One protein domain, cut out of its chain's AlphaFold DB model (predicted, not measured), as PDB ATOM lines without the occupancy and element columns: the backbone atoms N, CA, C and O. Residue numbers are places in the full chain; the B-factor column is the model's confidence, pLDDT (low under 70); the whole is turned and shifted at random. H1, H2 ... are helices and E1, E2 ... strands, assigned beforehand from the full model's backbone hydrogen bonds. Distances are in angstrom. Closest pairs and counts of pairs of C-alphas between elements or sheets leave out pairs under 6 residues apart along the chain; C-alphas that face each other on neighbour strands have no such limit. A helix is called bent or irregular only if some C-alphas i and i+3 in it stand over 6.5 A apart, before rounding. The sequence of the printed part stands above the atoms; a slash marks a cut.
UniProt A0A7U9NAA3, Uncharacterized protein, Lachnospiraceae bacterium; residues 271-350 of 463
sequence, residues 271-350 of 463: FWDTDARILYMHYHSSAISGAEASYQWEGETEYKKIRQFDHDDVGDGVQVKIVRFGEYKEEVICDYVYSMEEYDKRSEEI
ATOM      1  N   PHE A 271      42.232  -0.440  33.689       89.56
ATOM      2  CA  PHE A 271      42.450  -1.851  33.377       89.56
ATOM      3  C   PHE A 271      41.750  -2.757  34.396       89.56
ATOM      4  O   PHE A 271      41.319  -2.309  35.458       89.56
ATOM      5  N   TRP A 272      41.670  -4.049  34.080       89.19
ATOM      6  CA  TRP A 272      40.982  -5.046  34.897       89.19
ATOM      7  C   TRP A 272      41.935  -6.104  35.447       89.19
ATOM      8  O   TRP A 272      42.804  -6.601  34.728       89.19
ATOM      9  N   ASP A 273      41.695  -6.535  36.684       89.06
ATOM     10  CA  ASP A 273      41.917  -7.933  37.048       89.06
ATOM     11  C   ASP A 273      40.635  -8.699  36.698       89.06
ATOM     12  O   ASP A 273      39.624  -8.593  37.394       89.06
ATOM     13  N   THR A 274      40.658  -9.428  35.580       87.38
ATOM     14  CA  THR A 274      39.489 -10.162  35.072       87.38
ATOM     15  C   THR A 274      39.150 -11.388  35.914       87.38
ATOM     16  O   THR A 274      37.986 -11.764  35.999       87.38
ATOM     17  N   ASP A 275      40.151 -12.021  36.536       86.00
ATOM     18  CA  ASP A 275      39.948 -13.226  37.346       86.00
ATOM     19  C   ASP A 275      39.329 -12.841  38.714       86.00
ATOM     20  O   ASP A 275      38.504 -13.584  39.249       86.00
ATOM     21  N   ALA A 276      39.668 -11.659  39.253       88.00
ATOM     22  CA  ALA A 276      39.078 -11.097  40.474       88.00
ATOM     23  C   ALA A 276      37.848 -10.190  40.242       88.00
ATOM     24  O   ALA A 276      37.138  -9.883  41.199       88.00
ATOM     25  N   ARG A 277      37.584  -9.751  39.003       93.75
ATOM     26  CA  ARG A 277      36.614  -8.693  38.642       93.75
ATOM     27  C   ARG A 277      36.844  -7.371  39.391       93.75
ATOM     28  O   ARG A 277      35.919  -6.788  39.964       93.75
ATOM     29  N   ILE A 278      38.091  -6.900  39.375       93.88
ATOM     30  CA  ILE A 278      38.483  -5.587  39.909       93.88
ATOM     31  C   ILE A 278      38.804  -4.647  38.748       93.88
ATOM     32  O   ILE A 278      39.672  -4.949  37.932       93.88
ATOM     33  N   LEU A 279      38.144  -3.493  38.711       94.75
ATOM     34  CA  LEU A 279      38.466  -2.370  37.833       94.75
ATOM     35  C   LEU A 279      39.450  -1.431  38.547       94.75
ATOM     36  O   LEU A 279      39.186  -1.017  39.675       94.75
ATOM     37  N   TYR A 280      40.551  -1.066  37.891       93.62
ATOM     38  CA  TYR A 280      41.510  -0.050  38.336       93.62
ATOM     39  C   TYR A 280      41.410   1.167  37.415       93.62
ATOM     40  O   TYR A 280      41.586   1.026  36.208       93.62
ATOM     41  N   MET A 281      41.139   2.350  37.968       92.56
ATOM     42  CA  MET A 281      40.989   3.602  37.216       92.56
ATOM     43  C   MET A 281      42.051   4.629  37.625       92.56
ATOM     44  O   MET A 281      42.282   4.835  38.819       92.56
ATOM     45  N   HIS A 282      42.662   5.286  36.635       89.12
ATOM     46  CA  HIS A 282      43.822   6.170  36.796       89.12
ATOM     47  C   HIS A 282      43.496   7.629  36.471       89.12
ATOM     48  O   HIS A 282      43.649   8.083  35.337       89.12
ATOM     49  N   TYR A 283      43.035   8.367  37.481       87.00
ATOM     50  CA  TYR A 283      42.619   9.764  37.359       87.00
ATOM     51  C   TYR A 283      43.832  10.695  37.475       87.00
ATOM     52  O   TYR A 283      44.127  11.216  38.549       87.00
ATOM     53  N   HIS A 284      44.545  10.925  36.375       77.12
ATOM     54  CA  HIS A 284      45.718  11.803  36.383       77.12
ATOM     55  C   HIS A 284      45.344  13.283  36.206       77.12
ATOM     56  O   HIS A 284      44.675  13.662  35.242       77.12
ATOM     57  N   SER A 285      45.836  14.144  37.103       79.44
ATOM     58  CA  SER A 285      45.756  15.609  36.971       79.44
ATOM     59  C   SER A 285      47.072  16.221  36.471       79.44
ATOM     60  O   SER A 285      47.066  17.259  35.803       79.44
ATOM     61  N   SER A 286      48.203  15.561  36.737       81.44
ATOM     62  CA  SER A 286      49.530  15.886  36.208       81.44
ATOM     63  C   SER A 286      50.386  14.615  36.067       81.44
ATOM     64  O   SER A 286      49.939  13.521  36.394       81.44
ATOM     65  N   ALA A 287      51.637  14.740  35.612       77.56
ATOM     66  CA  ALA A 287      52.574  13.610  35.555       77.56
ATOM     67  C   ALA A 287      52.959  13.040  36.940       77.56
ATOM     68  O   ALA A 287      53.475  11.930  37.015       77.56
ATOM     69  N   ILE A 288      52.741  13.806  38.015       83.00
ATOM     70  CA  ILE A 288      53.065  13.436  39.404       83.00
ATOM     71  C   ILE A 288      51.894  13.668  40.372       83.00
ATOM     72  O   ILE A 288      52.067  13.495  41.576       83.00
ATOM     73  N   SER A 289      50.704  14.004  39.858       90.31
ATOM     74  CA  SER A 289      49.495  14.238  40.660       90.31
ATOM     75  C   SER A 289      48.287  13.490  40.088       90.31
ATOM     76  O   SER A 289      48.056  13.531  38.876       90.31
ATOM     77  N   GLY A 290      47.505  12.837  40.942       91.12
ATOM     78  CA  GLY A 290      46.432  11.928  40.550       91.12
ATOM     79  C   GLY A 290      45.645  11.370  41.737       91.12
ATOM     80  O   GLY A 290      46.006  11.582  42.893       91.12
ATOM     81  N   ALA A 291      44.526  10.713  41.435       92.88
ATOM     82  CA  ALA A 291      43.606  10.143  42.419       92.88
ATOM     83  C   ALA A 291      43.038   8.799  41.933       92.88
ATOM     84  O   ALA A 291      41.873   8.683  41.554       92.88
ATOM     85  N   GLU A 292      43.879   7.773  41.891       93.56
ATOM     86  CA  GLU A 292      43.524   6.412  41.504       93.56
ATOM     87  C   GLU A 292      42.434   5.811  42.398       93.56
ATOM     88  O   GLU A 292      42.451   5.939  43.625       93.56
ATOM     89  N   ALA A 293      41.515   5.058  41.794       95.25
ATOM     90  CA  ALA A 293      40.496   4.312  42.522       95.25
ATOM     91  C   ALA A 293      40.272   2.927  41.918       95.25
ATOM     92  O   ALA A 293      40.261   2.764  40.696       95.25
ATOM     93  N   SER A 294      40.075   1.929  42.784       95.44
ATOM     94  CA  SER A 294      39.741   0.569  42.360       95.44
ATOM     95  C   SER A 294      38.418   0.100  42.938       95.44
ATOM     96  O   SER A 294      38.075   0.383  44.093       95.44
ATOM     97  N   TYR A 295      37.685  -0.637  42.109       95.25
ATOM     98  CA  TYR A 295      36.311  -1.049  42.342       95.25
ATOM     99  C   TYR A 295      36.176  -2.555  42.124       95.25
ATOM    100  O   TYR A 295      36.580  -3.081  41.090       95.25
ATOM    101  N   GLN A 296      35.612  -3.248  43.108       95.44
ATOM    102  CA  GLN A 296      35.295  -4.673  43.046       95.44
ATOM    103  C   GLN A 296      33.843  -4.838  42.608       95.44
ATOM    104  O   GLN A 296      32.950  -4.345  43.301       95.44
ATOM    105  N   TRP A 297      33.601  -5.578  41.529       95.69
ATOM    106  CA  TRP A 297      32.248  -5.988  41.148       95.69
ATOM    107  C   TRP A 297      31.775  -7.153  42.026       95.69
ATOM    108  O   TRP A 297      32.517  -8.109  42.257       95.69
ATOM    109  N   GLU A 298      30.540  -7.073  42.523       92.62
ATOM    110  CA  GLU A 298      29.898  -8.096  43.365       92.62
ATOM    111  C   GLU A 298      28.706  -8.780  42.672       92.62
ATOM    112  O   GLU A 298      28.296  -9.868  43.083       92.62
ATOM    113  N   GLY A 299      28.167  -8.171  41.611       91.81
ATOM    114  CA  GLY A 299      27.022  -8.672  40.846       91.81
ATOM    115  C   GLY A 299      27.159  -8.433  39.341       91.81
ATOM    116  O   GLY A 299      28.272  -8.403  38.812       91.81
ATOM    117  N   GLU A 300      26.025  -8.278  38.655       92.94
ATOM    118  CA  GLU A 300      25.997  -7.822  37.254       92.94
ATOM    119  C   GLU A 300      26.264  -6.310  37.202       92.94
ATOM    120  O   GLU A 300      27.034  -5.843  36.374       92.94
ATOM    121  N   THR A 301      25.668  -5.538  38.117       93.06
ATOM    122  CA  THR A 301      25.708  -4.058  38.096       93.06
ATOM    123  C   THR A 301      26.175  -3.440  39.414       93.06
ATOM    124  O   THR A 301      26.403  -2.239  39.506       93.06
ATOM    125  N   GLU A 302      26.321  -4.269  40.442       94.50
ATOM    126  CA  GLU A 302      26.702  -3.903  41.793       94.50
ATOM    127  C   GLU A 302      28.224  -3.950  41.952       94.50
ATOM    128  O   GLU A 302      28.856  -4.975  41.680       94.50
ATOM    129  N   TYR A 303      28.804  -2.858  42.445       95.25
ATOM    130  CA  TYR A 303      30.228  -2.738  42.743       95.25
ATOM    131  C   TYR A 303      30.456  -1.965  44.045       95.25
ATOM    132  O   TYR A 303      29.569  -1.278  44.554       95.25
ATOM    133  N   LYS A 304      31.675  -2.055  44.580       94.75
ATOM    134  CA  LYS A 304      32.138  -1.245  45.713       94.75
ATOM    135  C   LYS A 304      33.543  -0.716  45.465       94.75
ATOM    136  O   LYS A 304      34.398  -1.441  44.958       94.75
ATOM    137  N   LYS A 305      33.809   0.518  45.887       94.75
ATOM    138  CA  LYS A 305      35.173   1.053  45.986       94.75
ATOM    139  C   LYS A 305      35.936   0.249  47.039       94.75
ATOM    140  O   LYS A 305      35.445   0.094  48.155       94.75
ATOM    141  N   ILE A 306      37.106  -0.285  46.690       95.25
ATOM    142  CA  ILE A 306      37.952  -1.075  47.605       95.25
ATOM    143  C   ILE A 306      39.219  -0.331  48.016       95.25
ATOM    144  O   ILE A 306      39.688  -0.512  49.141       95.25
ATOM    145  N   ARG A 307      39.754   0.539  47.151       95.75
ATOM    146  CA  ARG A 307      40.895   1.407  47.468       95.75
ATOM    147  C   ARG A 307      40.804   2.751  46.768       95.75
ATOM    148  O   ARG A 307      40.183   2.872  45.713       95.75
ATOM    149  N   GLN A 308      41.502   3.720  47.341       96.25
ATOM    150  CA  GLN A 308      41.855   4.986  46.712       96.25
ATOM    151  C   GLN A 308      43.337   5.264  46.974       96.25
ATOM    152  O   GLN A 308      43.847   4.934  48.049       96.25
ATOM    153  N   PHE A 309      44.022   5.830  45.991       96.31
ATOM    154  CA  PHE A 309      45.387   6.312  46.111       96.31
ATOM    155  C   PHE A 309      45.431   7.734  45.553       96.31
ATOM    156  O   PHE A 309      45.350   7.940  44.351       96.31
ATOM    157  N   ASP A 310      45.533   8.703  46.454       96.31
ATOM    158  CA  ASP A 310      45.768  10.099  46.114       96.31
ATOM    159  C   ASP A 310      47.282  10.351  46.120       96.31
ATOM    160  O   ASP A 310      47.979   9.977  47.073       96.31
ATOM    161  N   HIS A 311      47.799  11.004  45.083       95.00
ATOM    162  CA  HIS A 311      49.158  11.529  45.069       95.00
ATOM    163  C   HIS A 311      49.167  12.973  44.561       95.00
ATOM    164  O   HIS A 311      48.577  13.267  43.529       95.00
ATOM    165  N   ASP A 312      49.833  13.884  45.272       95.50
ATOM    166  CA  ASP A 312      49.812  15.322  44.970       95.50
ATOM    167  C   ASP A 312      51.191  15.971  45.145       95.50
ATOM    168  O   ASP A 312      51.836  15.824  46.186       95.50
ATOM    169  N   ASP A 313      51.620  16.761  44.156       93.81
ATOM    170  CA  ASP A 313      52.753  17.684  44.291       93.81
ATOM    171  C   ASP A 313      52.424  18.804  45.294       93.81
ATOM    172  O   ASP A 313      51.602  19.689  45.035       93.81
ATOM    173  N   VAL A 314      53.098  18.772  46.446       94.00
ATOM    174  CA  VAL A 314      52.992  19.779  47.513       94.00
ATOM    175  C   VAL A 314      54.197  20.733  47.541       94.00
ATOM    176  O   VAL A 314      54.423  21.442  48.524       94.00
ATOM    177  N   GLY A 315      54.978  20.782  46.458       88.56
ATOM    178  CA  GLY A 315      56.090  21.707  46.221       88.56
ATOM    179  C   GLY A 315      57.422  21.270  46.834       88.56
ATOM    180  O   GLY A 315      58.442  21.279  46.148       88.56
ATOM    181  N   ASP A 316      57.418  20.860  48.106       87.00
ATOM    182  CA  ASP A 316      58.602  20.311  48.793       87.00
ATOM    183  C   ASP A 316      58.693  18.766  48.685       87.00
ATOM    184  O   ASP A 316      59.659  18.154  49.147       87.00
ATOM    185  N   GLY A 317      57.705  18.122  48.054       95.00
ATOM    186  CA  GLY A 317      57.599  16.670  47.912       95.00
ATOM    187  C   GLY A 317      56.273  16.236  47.282       95.00
ATOM    188  O   GLY A 317      55.499  17.073  46.822       95.00
ATOM    189  N   VAL A 318      56.011  14.928  47.297       96.38
ATOM    190  CA  VAL A 318      54.739  14.327  46.877       96.38
ATOM    191  C   VAL A 318      54.020  13.800  48.116       96.38
ATOM    192  O   VAL A 318      54.518  12.901  48.798       96.38
ATOM    193  N   GLN A 319      52.853  14.367  48.422       96.94
ATOM    194  CA  GLN A 319      51.920  13.786  49.384       96.94
ATOM    195  C   GLN A 319      51.356  12.510  48.766       96.94
ATOM    196  O   GLN A 319      50.819  12.549  47.667       96.94
ATOM    197  N   VAL A 320      51.464  11.396  49.477       97.25
ATOM    198  CA  VAL A 320      50.908  10.092  49.106       97.25
ATOM    199  C   VAL A 320      49.888   9.716  50.161       97.25
ATOM    200  O   VAL A 320      50.214   9.709  51.349       97.25
ATOM    201  N   LYS A 321      48.667   9.380  49.750       97.62
ATOM    202  CA  LYS A 321      47.633   8.860  50.640       97.62
ATOM    203  C   LYS A 321      46.982   7.627  50.025       97.62
ATOM    204  O   LYS A 321      46.321   7.715  48.999       97.62
ATOM    205  N   ILE A 322      47.150   6.473  50.663       97.00
ATOM    206  CA  ILE A 322      46.580   5.196  50.223       97.00
ATOM    207  C   ILE A 322      45.582   4.716  51.267       97.00
ATOM    208  O   ILE A 322      45.922   4.499  52.433       97.00
ATOM    209  N   VAL A 323      44.345   4.524  50.825       97.00
ATOM    210  CA  VAL A 323      43.190   4.169  51.645       97.00
ATOM    211  C   VAL A 323      42.601   2.848  51.162       97.00
ATOM    212  O   VAL A 323      42.434   2.634  49.962       97.00
ATOM    213  N   ARG A 324      42.243   1.971  52.102       95.25
ATOM    214  CA  ARG A 324      41.471   0.743  51.866       95.25
ATOM    215  C   ARG A 324      40.088   0.869  52.497       95.25
ATOM    216  O   ARG A 324      39.965   1.198  53.676       95.25
ATOM    217  N   PHE A 325      39.060   0.539  51.728       93.94
ATOM    218  CA  PHE A 325      37.668   0.547  52.167       93.94
ATOM    219  C   PHE A 325      37.217  -0.881  52.493       93.94
ATOM    220  O   PHE A 325      37.231  -1.771  51.643       93.94
ATOM    221  N   GLY A 326      36.831  -1.106  53.748       86.06
ATOM    222  CA  GLY A 326      36.140  -2.315  54.191       86.06
ATOM    223  C   GLY A 326      34.654  -2.052  54.436       86.06
ATOM    224  O   GLY A 326      34.218  -0.907  54.503       86.06
ATOM    225  N   GLU A 327      33.885  -3.119  54.661       80.00
ATOM    226  CA  GLU A 327      32.416  -3.097  54.830       80.00
ATOM    227  C   GLU A 327      31.904  -2.085  55.882       80.00
ATOM    228  O   GLU A 327      30.805  -1.553  55.750       80.00
ATOM    229  N   TYR A 328      32.709  -1.790  56.913       81.31
ATOM    230  CA  TYR A 328      32.340  -0.904  58.030       81.31
ATOM    231  C   TYR A 328      33.399   0.143  58.404       81.31
ATOM    232  O   TYR A 328      33.209   0.870  59.382       81.31
ATOM    233  N   LYS A 329      34.540   0.198  57.703       87.62
ATOM    234  CA  LYS A 329      35.634   1.120  58.039       87.62
ATOM    235  C   LYS A 329      36.447   1.535  56.817       87.62
ATOM    236  O   LYS A 329      36.761   0.714  55.958       87.62
ATOM    237  N   GLU A 330      36.854   2.794  56.819       93.44
ATOM    238  CA  GLU A 330      37.997   3.285  56.058       93.44
ATOM    239  C   GLU A 330      39.281   2.975  56.848       93.44
ATOM    240  O   GLU A 330      39.300   3.082  58.078       93.44
ATOM    241  N   GLU A 331      40.347   2.564  56.166       93.56
ATOM    242  CA  GLU A 331      41.664   2.355  56.764       93.56
ATOM    243  C   GLU A 331      42.748   3.039  55.933       93.56
ATOM    244  O   GLU A 331      42.939   2.723  54.758       93.56
ATOM    245  N   VAL A 332      43.493   3.941  56.569       95.12
ATOM    246  CA  VAL A 332      44.687   4.560  55.993       95.12
ATOM    247  C   VAL A 332      45.840   3.556  56.054       95.12
ATOM    248  O   VAL A 332      46.246   3.120  57.134       95.12
ATOM    249  N   ILE A 333      46.363   3.177  54.890       95.50
ATOM    250  CA  ILE A 333      47.550   2.325  54.762       95.50
ATOM    251  C   ILE A 333      48.818   3.183  54.818       95.50
ATOM    252  O   ILE A 333      49.769   2.803  55.502       95.50
ATOM    253  N   CYS A 334      48.796   4.323  54.120       96.50
ATOM    254  CA  CYS A 334      49.855   5.329  54.043       96.50
ATOM    255  C   CYS A 334      49.214   6.724  53.930       96.50
ATOM    256  O   CYS A 334      48.238   6.873  53.200       96.50
ATOM    257  N   ASP A 335      49.740   7.716  54.642       97.31
ATOM    258  CA  ASP A 335      49.430   9.147  54.524       97.31
ATOM    259  C   ASP A 335      50.709   9.919  54.891       97.31
ATOM    260  O   ASP A 335      50.984  10.185  56.062       97.31
ATOM    261  N   TYR A 336      51.568  10.158  53.895       97.00
ATOM    262  CA  TYR A 336      52.928  10.659  54.102       97.00
ATOM    263  C   TYR A 336      53.432  11.516  52.932       97.00
ATOM    264  O   TYR A 336      53.142  11.235  51.769       97.00
ATOM    265  N   VAL A 337      54.253  12.530  53.229       97.06
ATOM    266  CA  VAL A 337      54.917  13.376  52.222       97.06
ATOM    267  C   VAL A 337      56.327  12.860  51.950       97.06
ATOM    268  O   VAL A 337      57.252  13.108  52.726       97.06
ATOM    269  N   TYR A 338      56.509  12.183  50.820       96.06
ATOM    270  CA  TYR A 338      57.827  11.755  50.352       96.06
ATOM    271  C   TYR A 338      58.556  12.932  49.699       96.06
ATOM    272  O   TYR A 338      57.961  13.710  48.953       96.06
ATOM    273  N   SER A 339      59.867  13.057  49.922       95.75
ATOM    274  CA  SER A 339      60.669  14.006  49.135       95.75
ATOM    275  C   SER A 339      60.662  13.603  47.655       95.75
ATOM    276  O   SER A 339      60.631  12.411  47.350       95.75
ATOM    277  N   MET A 340      60.735  14.566  46.728       93.50
ATOM    278  CA  MET A 340      60.681  14.271  45.283       93.50
ATOM    279  C   MET A 340      61.754  13.251  44.851       93.50
ATOM    280  O   MET A 340      61.457  12.289  44.151       93.50
ATOM    281  N   GLU A 341      62.988  13.397  45.355       93.88
ATOM    282  CA  GLU A 341      64.095  12.463  45.081       93.88
ATOM    283  C   GLU A 341      63.820  11.038  45.593       93.88
ATOM    284  O   GLU A 341      64.340  10.068  45.038       93.88
ATOM    285  N   GLU A 342      63.046  10.895  46.667       94.31
ATOM    286  CA  GLU A 342      62.665   9.590  47.197       94.31
ATOM    287  C   GLU A 342      61.485   8.990  46.432       94.31
ATOM    288  O   GLU A 342      61.556   7.821  46.050       94.31
ATOM    289  N   TYR A 343      60.446   9.785  46.163       93.25
ATOM    290  CA  TYR A 343      59.284   9.355  45.389       93.25
ATOM    291  C   TYR A 343      59.704   8.844  44.004       93.25
ATOM    292  O   TYR A 343      59.352   7.726  43.635       93.25
ATOM    293  N   ASP A 344      60.568   9.576  43.291       91.06
ATOM    294  CA  ASP A 344      61.110   9.155  41.990       91.06
ATOM    295  C   ASP A 344      61.843   7.800  42.055       91.06
ATOM    296  O   ASP A 344      61.763   6.998  41.125       91.06
ATOM    297  N   LYS A 345      62.558   7.520  43.154       92.94
ATOM    298  CA  LYS A 345      63.329   6.275  43.341       92.94
ATOM    299  C   LYS A 345      62.491   5.094  43.817       92.94
ATOM    300  O   LYS A 345      62.898   3.956  43.598       92.94
ATOM    301  N   ARG A 346      61.393   5.357  44.528       92.62
ATOM    302  CA  ARG A 346      60.588   4.352  45.245       92.62
ATOM    303  C   ARG A 346      59.148   4.270  44.744       92.62
ATOM    304  O   ARG A 346      58.344   3.551  45.330       92.62
ATOM    305  N   SER A 347      58.828   4.963  43.653       90.31
ATOM    306  CA  SER A 347      57.505   4.977  43.025       90.31
ATOM    307  C   SER A 347      56.953   3.566  42.821       90.31
ATOM    308  O   SER A 347      55.837   3.300  43.243       90.31
ATOM    309  N   GLU A 348      57.741   2.624  42.297       90.12
ATOM    310  CA  GLU A 348      57.303   1.232  42.107       90.12
ATOM    311  C   GLU A 348      56.896   0.542  43.426       90.12
ATOM    312  O   GLU A 348      55.900  -0.181  43.467       90.12
ATOM    313  N   GLU A 349      57.625   0.788  44.523       93.12
ATOM    314  CA  GLU A 349      57.290   0.269  45.856       93.12
ATOM    315  C   GLU A 349      55.980   0.882  46.363       93.12
ATOM    316  O   GLU A 349      55.068   0.150  46.748       93.12
ATOM    317  N   ILE A 350      55.873   2.212  46.304       94.06
ATOM    318  CA  ILE A 350      54.721   2.990  46.776       94.06
ATOM    319  C   ILE A 350      53.454   2.603  45.998       94.06
ATOM    320  O   ILE A 350      52.453   2.210  46.594       94.06
TER     321      ILE A 350
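What this domain is: This is residues 271 to 350 of the 463 residues of an uncharacterized protein of Lachnospiraceae bacterium (UniProt A0A7U9NAA3). One long, twisted sheet of six strands folds to and fro as a row of hairpins, and the short closing helix H1 folds back over one face of it, over E5 and E6; the opposite face has no named helix on it. The long strands E3 to E6 make most of the sheet, with the short E1 and E2 at its other side. The printed part has 80 residues, with E1 E2 E3 E4 E5 E6 H1 along the chain; the sheet's order is also E1 E2 E3 E4 E5 E6, all antiparallel, and the class is mostly strand. The whole is only just loose, close to compact, with a radius of gyration of the C-alphas of 14.2 A, and elongated, spanning 44 by 26 by 20 A.

Where its parts are: Find C-alpha 271 at (42.450, -1.851, 33.377), where E1, residues 271 to 273, begins. Read on to E2, residues 278 to 282, and E3, residues 290 to 297, 22.9 A long. E4, residues 303 to 313, is the longest strand by residues and runs 30.4 A from C-alpha 303 at (30.228, -2.738, 42.743); it bends by 51 degrees at residue 306. E5, residues 318 to 326, measures 26.0 A, and E6, residues 329 to 338, 25.8 A. H1, residues 340 to 350, runs 12.8 A to C-alpha 350 at (54.721, 2.990, 46.776); it is irregular, with C-alphas 345 and 348 8.0 A apart.

How they stand to each other: E1 to E6 form a meander, each strand the antiparallel neighbour of the one before. Begin at edge strand E1: N 273 and O 278 are 2.9 A apart in its hairpin with E2. E2 and E3 stand at 165 degrees, with N 281 and O 293 at 2.9 A. Between E3 and E4 look at N 292 and O 309, 2.9 A; between E4 and E5, at N 310 and O 321, 2.8 A. E5 and edge strand E6 stand at 167 degrees, with N 320 and O 336 at 2.8 A. H1 is on the sheet at a height of 9.7 A, over E5 and E6, along the strands at 5 degrees to E6 on the local plane: two layers, a helix on one face of a sheet. The closest C-alphas of E5 and H1 are those of Val 318 and Met 340, 6.2 A apart. In H1, 4 of 7 O i to N i+4 pairs are within hydrogen-bond range. E1 and E6 are apart.

The domain as a whole: The two C-alphas farthest apart, those of Glu 300 and Asp 316, are 44.6 A from each other. The printed part has no cut and no long link; E2 to E3 is short, and the other links are tight. The mean pLDDT of the printed part is 92.2, and no printed residue is under 70.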